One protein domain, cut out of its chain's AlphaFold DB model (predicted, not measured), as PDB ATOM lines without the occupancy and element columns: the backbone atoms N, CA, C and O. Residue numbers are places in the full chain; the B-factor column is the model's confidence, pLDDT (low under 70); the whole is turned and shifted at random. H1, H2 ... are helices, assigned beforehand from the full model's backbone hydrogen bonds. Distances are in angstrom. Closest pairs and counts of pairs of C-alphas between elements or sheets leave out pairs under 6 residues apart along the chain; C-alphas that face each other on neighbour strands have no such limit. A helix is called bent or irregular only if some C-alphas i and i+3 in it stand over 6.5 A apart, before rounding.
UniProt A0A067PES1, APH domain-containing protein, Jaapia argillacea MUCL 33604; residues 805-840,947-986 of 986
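What this domain is: This is residues 805 to 840 and 947 to 986 of the 986 residues of the protein "APH domain-containing protein" of Jaapia argillacea MUCL 33604 (UniProt A0A067PES1). One long helix, H2, runs through the middle of a small helical body, and the other helices are set round it: H1 folds back beside its first half as a helical hairpin, H3 crosses it on another side, and H4 packs crosswise on its beginning. The short H5 is near H2 without touching a helix, and residues 834 to 840 stick out as an arm beyond the last residue of H2. The printed part has 76 residues with five named helices, in the order H1, H2, H3, H4, H5, and no named strand; the class is all helix. The whole is compact, with a radius of gyration of the C-alphas of 12.9 A, and spans 38 by 29 by 26 A.

How they stand to each other: The hub is H2, residues 817 to 833, which touches three other helices. H1, residues 805 to 812, touches residues 819 to 823 of H2 alone, at a shallow tilt of 4 degrees, opposite ways; their closest C-alphas, those of Asn 806 and Cys 823, are 5.4 A apart. H3, residues 948 to 963, touches H2 at a steep tilt of 53 degrees, the same way, and the closest C-alphas, of Ala 822 and Ala 955, are 5.1 A apart. H3 has a kink of 46 degrees near residue 955. With residues 948 to 949 alone, H3 only just touches H1, with 3 pairs of C-alphas within 8 A; the closest are those of Ile 809 and Asn 948, at 6.5 A. H4, residues 969 to 977, touches residues 817 to 821 of H2 alone, about perpendicular at 81 degrees, with the C-alphas of Thr 821 and Lys 973 closest at 5.7 A. H3 and H4 are close but not clearly touching, their closest C-alphas, of Pro 956 and Trp 969, being 5.5 A apart. H5, residues 982 to 985, is near H2 and apart from H1 and H3. Every O i to N i+4 pair is within hydrogen-bond range in H1 and H4, against 10 of 13 in H2 and 8 of 12 in H3, while H5 is too short for such a pair.

Where its parts are: H2 measures 24.1 A from C-alpha 817 at (221.076, 146.972, 197.765) to C-alpha 833 at (217.072, 166.814, 210.868). It has a kink of 25 degrees near residue 827 and is irregular, but only just: C-alphas 828 and 831 are 7.0 A apart. H3 measures 22.5 A and is irregular, with C-alphas 949 and 952 7.5 A apart. H1 begins at C-alpha 805, (211.450, 151.357, 210.526), and measures 10.9 A; H4 measures 12.2 A and H5 5.4 A.

The domain as a whole: The C-alphas farthest apart, those of Asp 815 and Glu 837, are 38.6 A apart. Residues 841 to 946 are not printed, and C-alphas 840 and 947 are 27.2 A apart across this cut, which lies in the link from H2 to H3. The links H1 to H2, H3 to H4 and H4 to H5 are tight. The mean pLDDT of the printed part is 82.4, and residues 978 to 986, the last being the chain's last residue, are under 70.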
ATOM      1  N   THR A 805     211.895 151.321 211.917       87.12
ATOM      2  CA  THR A 805     211.450 151.357 210.526       87.12
ATOM      3  C   THR A 805     212.505 150.757 209.582       87.12
ATOM      4  O   THR A 805     212.167 150.174 208.555       87.12
ATOM      5  N   ASN A 806     213.796 150.902 209.895       89.50
ATOM      6  CA  ASN A 806     214.859 150.231 209.153       89.50
ATOM      7  C   ASN A 806     214.839 148.723 209.387       89.50
ATOM      8  O   ASN A 806     214.950 147.999 208.409       89.50
ATOM      9  N   ASP A 807     214.672 148.256 210.622       87.62
ATOM     10  CA  ASP A 807     214.642 146.827 210.946       87.62
ATOM     11  C   ASP A 807     213.512 146.111 210.190       87.62
ATOM     12  O   ASP A 807     213.765 145.096 209.547       87.62
ATOM     13  N   GLN A 808     212.320 146.717 210.115       87.75
ATOM     14  CA  GLN A 808     211.208 146.224 209.288       87.75
ATOM     15  C   GLN A 808     211.574 146.150 207.793       87.75
ATOM     16  O   GLN A 808     211.347 145.136 207.138       87.75
ATOM     17  N   ILE A 809     212.173 147.211 207.234       88.38
ATOM     18  CA  ILE A 809     212.605 147.221 205.822       88.38
ATOM     19  C   ILE A 809     213.677 146.153 205.570       88.38
ATOM     20  O   ILE A 809     213.668 145.512 204.523       88.38
ATOM     21  N   MET A 810     214.609 145.974 206.507       86.62
ATOM     22  CA  MET A 810     215.675 144.979 206.409       86.62
ATOM     23  C   MET A 810     215.124 143.555 206.541       86.62
ATOM     24  O   MET A 810     215.654 142.658 205.901       86.62
ATOM     25  N   GLU A 811     214.059 143.328 207.310       88.38
ATOM     26  CA  GLU A 811     213.388 142.026 207.383       88.38
ATOM     27  C   GLU A 811     212.635 141.695 206.084       88.38
ATOM     28  O   GLU A 811     212.730 140.578 205.573       88.38
ATOM     29  N   GLU A 812     211.938 142.674 205.498       88.88
ATOM     30  CA  GLU A 812     211.227 142.507 204.223       88.88
ATOM     31  C   GLU A 812     212.184 142.392 203.019       88.88
ATOM     32  O   GLU A 812     211.874 141.731 202.018       88.88
ATOM     33  N   HIS A 813     213.349 143.048 203.091       88.19
ATOM     34  CA  HIS A 813     214.301 143.205 201.987       88.19
ATOM     35  C   HIS A 813     215.783 143.023 202.410       88.19
ATOM     36  O   HIS A 813     216.606 143.903 202.138       88.19
ATOM     37  N   PRO A 814     216.169 141.880 203.012       78.31
ATOM     38  CA  PRO A 814     217.462 141.701 203.696       78.31
ATOM     39  C   PRO A 814     218.704 141.798 202.801       78.31
ATOM     40  O   PRO A 814     219.785 142.135 203.280       78.31
ATOM     41  N   ASP A 815     218.557 141.559 201.496       80.38
ATOM     42  CA  ASP A 815     219.675 141.469 200.546       80.38
ATOM     43  C   ASP A 815     219.529 142.394 199.328       80.38
ATOM     44  O   ASP A 815     220.258 142.256 198.344       80.38
ATOM     45  N   ASP A 816     218.596 143.347 199.364       87.44
ATOM     46  CA  ASP A 816     218.410 144.289 198.262       87.44
ATOM     47  C   ASP A 816     219.189 145.587 198.518       87.44
ATOM     48  O   ASP A 816     218.964 146.335 199.476       87.44
ATOM     49  N   ASP A 817     220.151 145.853 197.636       85.19
ATOM     50  CA  ASP A 817     221.076 146.972 197.765       85.19
ATOM     51  C   ASP A 817     220.365 148.337 197.757       85.19
ATOM     52  O   ASP A 817     220.850 149.265 198.405       85.19
ATOM     53  N   ASP A 818     219.227 148.493 197.070       87.94
ATOM     54  CA  ASP A 818     218.480 149.755 197.059       87.94
ATOM     55  C   ASP A 818     217.807 150.017 198.414       87.94
ATOM     56  O   ASP A 818     217.849 151.141 198.920       87.94
ATOM     57  N   TRP A 819     217.237 148.984 199.037       90.06
ATOM     58  CA  TRP A 819     216.584 149.102 200.345       90.06
ATOM     59  C   TRP A 819     217.583 149.264 201.485       90.06
ATOM     60  O   TRP A 819     217.451 150.185 202.290       90.06
ATOM     61  N   THR A 820     218.630 148.442 201.506       88.25
ATOM     62  CA  THR A 820     219.686 148.528 202.523       88.25
ATOM     63  C   THR A 820     220.436 149.870 202.453       88.25
ATOM     64  O   THR A 820     220.687 150.503 203.484       88.25
ATOM     65  N   THR A 821     220.698 150.392 201.243       89.69
ATOM     66  CA  THR A 821     221.260 151.745 201.060       89.69
ATOM     67  C   THR A 821     220.283 152.827 201.519       89.69
ATOM     68  O   THR A 821     220.704 153.804 202.141       89.69
ATOM     69  N   ALA A 822     218.982 152.679 201.251       91.44
ATOM     70  CA  ALA A 822     217.975 153.639 201.698       91.44
ATOM     71  C   ALA A 822     217.917 153.731 203.231       91.44
ATOM     72  O   ALA A 822     217.985 154.836 203.772       91.44
ATOM     73  N   CYS A 823     217.894 152.590 203.930       90.56
ATOM     74  CA  CYS A 823     217.978 152.523 205.392       90.56
ATOM     75  C   CYS A 823     219.207 153.271 205.925       90.56
ATOM     76  O   CYS A 823     219.111 154.046 206.885       90.56
ATOM     77  N   TRP A 824     220.355 153.084 205.271       88.31
ATOM     78  CA  TRP A 824     221.588 153.775 205.626       88.31
ATOM     79  C   TRP A 824     221.489 155.293 205.417       88.31
ATOM     80  O   TRP A 824     221.831 156.051 206.327       88.31
ATOM     81  N   VAL A 825     220.975 155.752 204.270       91.62
ATOM     82  CA  VAL A 825     220.787 157.185 203.975       91.62
ATOM     83  C   VAL A 825     219.923 157.855 205.033       91.62
ATOM     84  O   VAL A 825     220.342 158.860 205.605       91.62
ATOM     85  N   PHE A 826     218.751 157.296 205.342       92.56
ATOM     86  CA  PHE A 826     217.862 157.928 206.313       92.56
ATOM     87  C   PHE A 826     218.455 157.941 207.723       92.56
ATOM     88  O   PHE A 826     218.306 158.936 208.426       92.56
ATOM     89  N   LYS A 827     219.180 156.890 208.132       90.12
ATOM     90  CA  LYS A 827     219.848 156.868 209.444       90.12
ATOM     91  C   LYS A 827     220.950 157.930 209.548       90.12
ATOM     92  O   LYS A 827     221.100 158.551 210.593       90.12
ATOM     93  N   ASN A 828     221.681 158.192 208.462       89.75
ATOM     94  CA  ASN A 828     222.707 159.244 208.424       89.75
ATOM     95  C   ASN A 828     222.130 160.656 208.243       89.75
ATOM     96  O   ASN A 828     222.834 161.630 208.495       89.75
ATOM     97  N   ALA A 829     220.865 160.784 207.835       93.06
ATOM     98  CA  ALA A 829     220.185 162.072 207.730       93.06
ATOM     99  C   ALA A 829     219.786 162.655 209.099       93.06
ATOM    100  O   ALA A 829     219.600 163.866 209.204       93.06
ATOM    101  N   ILE A 830     219.674 161.818 210.142       92.50
ATOM    102  CA  ILE A 830     219.147 162.198 211.466       92.50
ATOM    103  C   ILE A 830     219.848 163.429 212.063       92.50
ATOM    104  O   ILE A 830     219.142 164.356 212.456       92.50
ATOM    105  N   PRO A 831     221.195 163.529 212.096       91.75
ATOM    106  CA  PRO A 831     221.853 164.704 212.669       91.75
ATOM    107  C   PRO A 831     221.544 166.004 211.915       91.75
ATOM    108  O   PRO A 831     221.635 167.078 212.490       91.75
ATOM    109  N   SER A 832     221.178 165.922 210.631       92.38
ATOM    110  CA  SER A 832     220.777 167.078 209.817       92.38
ATOM    111  C   SER A 832     219.292 167.430 209.951       92.38
ATOM    112  O   SER A 832     218.879 168.479 209.460       92.38
ATOM    113  N   MET A 833     218.489 166.570 210.586       93.19
ATOM    114  CA  MET A 833     217.072 166.814 210.868       93.19
ATOM    115  C   MET A 833     216.848 167.555 212.187       93.19
ATOM    116  O   MET A 833     215.768 168.105 212.365       93.19
ATOM    117  N   VAL A 834     217.822 167.539 213.101       92.88
ATOM    118  CA  VAL A 834     217.674 168.075 214.461       92.88
ATOM    119  C   VAL A 834     218.299 169.460 214.574       92.88
ATOM    120  O   VAL A 834     219.411 169.700 214.103       92.88
ATOM    121  N   LEU A 835     217.576 170.374 215.210       90.81
ATOM    122  CA  LEU A 835     218.025 171.715 215.542       90.81
ATOM    123  C   LEU A 835     218.633 171.723 216.938       90.81
ATOM    124  O   LEU A 835     218.006 171.271 217.891       90.81
ATOM    125  N   GLU A 836     219.848 172.257 217.050       89.50
ATOM    126  CA  GLU A 836     220.628 172.252 218.292       89.50
ATOM    127  C   GLU A 836     219.862 172.879 219.461       89.50
ATOM    128  O   GLU A 836     219.835 172.329 220.560       89.50
ATOM    129  N   GLU A 837     219.164 173.979 219.193       88.75
ATOM    130  CA  GLU A 837     218.379 174.704 220.186       88.75
ATOM    131  C   GLU A 837     217.125 173.946 220.673       88.75
ATOM    132  O   GLU A 837     216.587 174.273 221.721       88.75
ATOM    133  N   TYR A 838     216.667 172.912 219.958       89.75
ATOM    134  CA  TYR A 838     215.458 172.146 220.297       89.75
ATOM    135  C   TYR A 838     215.740 170.687 220.674       89.75
ATOM    136  O   TYR A 838     214.796 169.924 220.887       89.75
ATOM    137  N   ILE A 839     217.017 170.288 220.800       93.44
ATOM    138  CA  ILE A 839     217.413 168.896 221.084       93.44
ATOM    139  C   ILE A 839     216.700 168.345 222.321       93.44
ATOM    140  O   ILE A 839     216.230 167.214 222.274       93.44
ATOM    141  N   TYR A 840     216.618 169.118 223.404       94.25
ATOM    142  CA  TYR A 840     216.055 168.689 224.693       94.25
ATOM    143  C   TYR A 840     214.662 169.282 224.963       94.25
ATOM    144  O   TYR A 840     214.223 169.374 226.109       94.25
ATOM    145  N   PRO A 947     205.508 155.846 203.871       76.62
ATOM    146  CA  PRO A 947     205.448 154.403 204.068       76.62
ATOM    147  C   PRO A 947     206.769 153.721 203.715       76.62
ATOM    148  O   PRO A 947     207.383 154.073 202.702       76.62
ATOM    149  N   ASN A 948     207.127 152.679 204.470       80.88
ATOM    150  CA  ASN A 948     208.359 151.900 204.295       80.88
ATOM    151  C   ASN A 948     208.588 151.527 202.839       80.88
ATOM    152  O   ASN A 948     209.641 151.835 202.303       80.88
ATOM    153  N   ARG A 949     207.551 151.041 202.147       81.56
ATOM    154  CA  ARG A 949     207.573 150.671 200.719       81.56
ATOM    155  C   ARG A 949     208.015 151.771 199.728       81.56
ATOM    156  O   ARG A 949     208.198 151.494 198.543       81.56
ATOM    157  N   LEU A 950     208.121 153.031 200.150       83.81
ATOM    158  CA  LEU A 950     208.615 154.140 199.325       83.81
ATOM    159  C   LEU A 950     210.054 154.551 199.664       83.81
ATOM    160  O   LEU A 950     210.598 155.421 198.984       83.81
ATOM    161  N   ALA A 951     210.691 153.914 200.651       86.31
ATOM    162  CA  ALA A 951     212.034 154.237 201.131       86.31
ATOM    163  C   ALA A 951     213.060 154.337 199.992       86.31
ATOM    164  O   ALA A 951     213.731 155.362 199.869       86.31
ATOM    165  N   LYS A 952     213.107 153.352 199.084       86.25
ATOM    166  CA  LYS A 952     214.032 153.360 197.934       86.25
ATOM    167  C   LYS A 952     213.841 154.531 196.963       86.25
ATOM    168  O   LYS A 952     214.782 154.942 196.298       86.25
ATOM    169  N   TRP A 953     212.628 155.077 196.872       86.25
ATOM    170  CA  TRP A 953     212.319 156.223 196.009       86.25
ATOM    171  C   TRP A 953     212.583 157.554 196.715       86.25
ATOM    172  O   TRP A 953     212.908 158.547 196.066       86.25
ATOM    173  N   MET A 954     212.430 157.585 198.041       87.62
ATOM    174  CA  MET A 954     212.639 158.784 198.851       87.62
ATOM    175  C   MET A 954     214.119 159.021 199.153       87.62
ATOM    176  O   MET A 954     214.551 160.172 199.182       87.62
ATOM    177  N   ALA A 955     214.905 157.960 199.330       91.06
ATOM    178  CA  ALA A 955     216.313 158.059 199.690       91.06
ATOM    179  C   ALA A 955     217.172 158.850 198.676       91.06
ATOM    180  O   ALA A 955     217.942 159.694 199.129       91.06
ATOM    181  N   PRO A 956     217.007 158.719 197.340       89.94
ATOM    182  CA  PRO A 956     217.665 159.609 196.376       89.94
ATOM    183  C   PRO A 956     217.332 161.092 196.581       89.94
ATOM    184  O   PRO A 956     218.181 161.961 196.416       89.94
ATOM    185  N   LEU A 957     216.087 161.397 196.949       89.00
ATOM    186  CA  LEU A 957     215.633 162.775 197.147       89.00
ATOM    187  C   LEU A 957     216.194 163.352 198.452       89.00
ATOM    188  O   LEU A 957     216.604 164.509 198.478       89.00
ATOM    189  N   VAL A 958     216.272 162.539 199.510       91.00
ATOM    190  CA  VAL A 958     216.976 162.897 200.753       91.00
ATOM    191  C   VAL A 958     218.466 163.097 200.499       91.00
ATOM    192  O   VAL A 958     219.038 164.073 200.975       91.00
ATOM    193  N   LEU A 959     219.083 162.237 199.688       90.62
ATOM    194  CA  LEU A 959     220.482 162.368 199.297       90.62
ATOM    195  C   LEU A 959     220.748 163.721 198.616       90.62
ATOM    196  O   LEU A 959     221.705 164.406 198.972       90.62
ATOM    197  N   ASN A 960     219.867 164.145 197.706       87.81
ATOM    198  CA  ASN A 960     219.970 165.451 197.050       87.81
ATOM    199  C   ASN A 960     219.773 166.623 198.023       87.81
ATOM    200  O   ASN A 960     220.418 167.655 197.869       87.81
ATOM    201  N   LEU A 961     218.913 166.485 199.038       87.56
ATOM    202  CA  LEU A 961     218.744 167.523 200.063       87.56
ATOM    203  C   LEU A 961     219.979 167.663 200.962       87.56
ATOM    204  O   LEU A 961     220.320 168.777 201.349       87.56
ATOM    205  N   LEU A 962     220.656 166.554 201.272       85.25
ATOM    206  CA  LEU A 962     221.859 166.550 202.107       85.25
ATOM    207  C   LEU A 962     223.109 167.016 201.349       85.25
ATOM    208  O   LEU A 962     223.953 167.707 201.916       85.25
ATOM    209  N   TYR A 963     223.238 166.634 200.076       84.38
ATOM    210  CA  TYR A 963     224.495 166.753 199.326       84.38
ATOM    211  C   TYR A 963     224.378 167.530 197.999       84.38
ATOM    212  O   TYR A 963     225.379 167.703 197.304       84.38
ATOM    213  N   GLY A 964     223.189 168.042 197.657       82.62
ATOM    214  CA  GLY A 964     222.904 168.817 196.442       82.62
ATOM    215  C   GLY A 964     222.555 167.970 195.208       82.62
ATOM    216  O   GLY A 964     222.713 166.752 195.201       82.62
ATOM    217  N   ASP A 965     222.126 168.628 194.123       75.62
ATOM    218  CA  ASP A 965     221.632 167.987 192.881       75.62
ATOM    219  C   ASP A 965     222.678 167.137 192.132       75.62
ATOM    220  O   ASP A 965     222.343 166.378 191.221       75.62
ATOM    221  N   ALA A 966     223.955 167.268 192.494       75.25
ATOM    222  CA  ALA A 966     225.042 166.465 191.945       75.25
ATOM    223  C   ALA A 966     225.132 165.061 192.575       75.25
ATOM    224  O   ALA A 966     225.873 164.213 192.069       75.25
ATOM    225  N   ALA A 967     224.414 164.801 193.672       77.94
ATOM    226  CA  ALA A 967     224.426 163.510 194.337       77.94
ATOM    227  C   ALA A 967     223.726 162.444 193.475       77.94
ATOM    228  O   ALA A 967     222.561 162.562 193.104       77.94
ATOM    229  N   ASN A 968     224.453 161.383 193.126       86.31
ATOM    230  CA  ASN A 968     223.948 160.319 192.263       86.31
ATOM    231  C   ASN A 968     223.657 159.050 193.075       86.31
ATOM    232  O   ASN A 968     224.562 158.475 193.681       86.31
ATOM    233  N   TRP A 969     222.401 158.596 193.033       89.62
ATOM    234  CA  TRP A 969     221.929 157.421 193.772       89.62
ATOM    235  C   TRP A 969     222.739 156.152 193.483       89.62
ATOM    236  O   TRP A 969     223.205 155.499 194.411       89.62
ATOM    237  N   GLU A 970     222.979 155.837 192.208       89.12
ATOM    238  CA  GLU A 970     223.711 154.626 191.809       89.12
ATOM    239  C   GLU A 970     225.161 154.633 192.311       89.12
ATOM    240  O   GLU A 970     225.685 153.612 192.755       89.12
ATOM    241  N   THR A 971     225.796 155.806 192.317       83.75
ATOM    242  CA  THR A 971     227.152 155.984 192.858       83.75
ATOM    243  C   THR A 971     227.180 155.747 194.369       83.75
ATOM    244  O   THR A 971     228.086 155.090 194.886       83.75
ATOM    245  N   PHE A 972     226.175 156.256 195.082       83.00
ATOM    246  CA  PHE A 972     226.068 156.134 196.533       83.00
ATOM    247  C   PHE A 972     225.721 154.703 196.973       83.00
ATOM    248  O   PHE A 972     226.343 154.169 197.892       83.00
ATOM    249  N   LYS A 973     224.816 154.037 196.247       85.44
ATOM    250  CA  LYS A 973     224.508 152.608 196.400       85.44
ATOM    251  C   LYS A 973     225.739 151.736 196.161       85.44
ATOM    252  O   LYS A 973     226.052 150.868 196.973       85.44
ATOM    253  N   GLY A 974     226.507 152.022 195.106       80.81
ATOM    254  CA  GLY A 974     227.790 151.360 194.855       80.81
ATOM    255  C   GLY A 974     228.798 151.558 195.994       80.81
ATOM    256  O   GLY A 974     229.487 150.616 196.380       80.81
ATOM    257  N   PHE A 975     228.856 152.756 196.591       80.81
ATOM    258  CA  PHE A 975     229.698 153.018 197.762       80.81
ATOM    259  C   PHE A 975     229.285 152.194 198.984       80.81
ATOM    260  O   PHE A 975     230.162 151.608 199.623       80.81
ATOM    261  N   TYR A 976     227.986 152.143 199.295       76.00
ATOM    262  CA  TYR A 976     227.456 151.345 200.400       76.00
ATOM    263  C   TYR A 976     227.790 149.860 200.201       76.00
ATOM    264  O   TYR A 976     228.426 149.259 201.070       76.00
ATOM    265  N   ARG A 977     227.501 149.309 199.013       72.19
ATOM    266  CA  ARG A 977     227.767 147.906 198.659       72.19
ATOM    267  C   ARG A 977     229.244 147.517 198.752       72.19
ATOM    268  O   ARG A 977     229.571 146.465 199.292       72.19
ATOM    269  N   ASP A 978     230.139 148.367 198.254       66.12
ATOM    270  CA  ASP A 978     231.572 148.059 198.145       66.12
ATOM    271  C   ASP A 978     232.365 148.452 199.409       66.12
ATOM    272  O   ASP A 978     233.598 148.380 199.466       66.12
ATOM    273  N   SER A 979     231.671 148.912 200.449       55.50
ATOM    274  CA  SER A 979     232.259 149.245 201.736       55.50
ATOM    275  C   SER A 979     232.059 148.112 202.746       55.50
ATOM    276  O   SER A 979     231.007 147.489 202.789       55.50
ATOM    277  N   GLN A 980     233.034 147.891 203.641       50.09
ATOM    278  CA  GLN A 980     232.857 147.052 204.845       50.09
ATOM    279  C   GLN A 980     231.755 147.584 205.801       50.09
ATOM    280  O   GLN A 980     231.644 147.131 206.931       50.09
ATOM    281  N   VAL A 981     230.941 148.560 205.383       50.44
ATOM    282  CA  VAL A 981     229.837 149.117 206.172       50.44
ATOM    283  C   VAL A 981     228.708 148.096 206.322       50.44
ATOM    284  O   VAL A 981     228.103 148.074 207.387       50.44
ATOM    285  N   LYS A 982     228.492 147.183 205.354       46.88
ATOM    286  CA  LYS A 982     227.527 146.072 205.505       46.88
ATOM    287  C   LYS A 982     227.783 145.228 206.769       46.88
ATOM    288  O   LYS A 982     226.828 144.792 207.390       46.88
ATOM    289  N   SER A 983     229.039 145.047 207.199       45.78
ATOM    290  CA  SER A 983     229.372 144.284 208.420       45.78
ATOM    291  C   SER A 983     229.377 145.105 209.716       45.78
ATOM    292  O   SER A 983     229.663 144.552 210.769       45.78
ATOM    293  N   LEU A 984     229.177 146.424 209.641       43.78
ATOM    294  CA  LEU A 984     229.025 147.312 210.806       43.78
ATOM    295  C   LEU A 984     227.551 147.651 211.083       43.78
ATOM    296  O   LEU A 984     227.263 148.312 212.077       43.78
ATOM    297  N   PHE A 985     226.657 147.279 210.164       41.88
ATOM    298  CA  PHE A 985     225.235 147.627 210.169       41.88
ATOM    299  C   PHE A 985     224.308 146.414 210.313       41.88
ATOM    300  O   PHE A 985     223.235 146.584 210.883       41.88
ATOM    301  N   ASN A 986     224.716 145.240 209.813       38.69
ATOM    302  CA  ASN A 986     224.213 143.947 210.291       38.69
ATOM    303  C   ASN A 986     224.873 143.616 211.628       38.69
ATOM    304  O   ASN A 986     224.205 142.970 212.461       38.69
TER     305      ASN A 986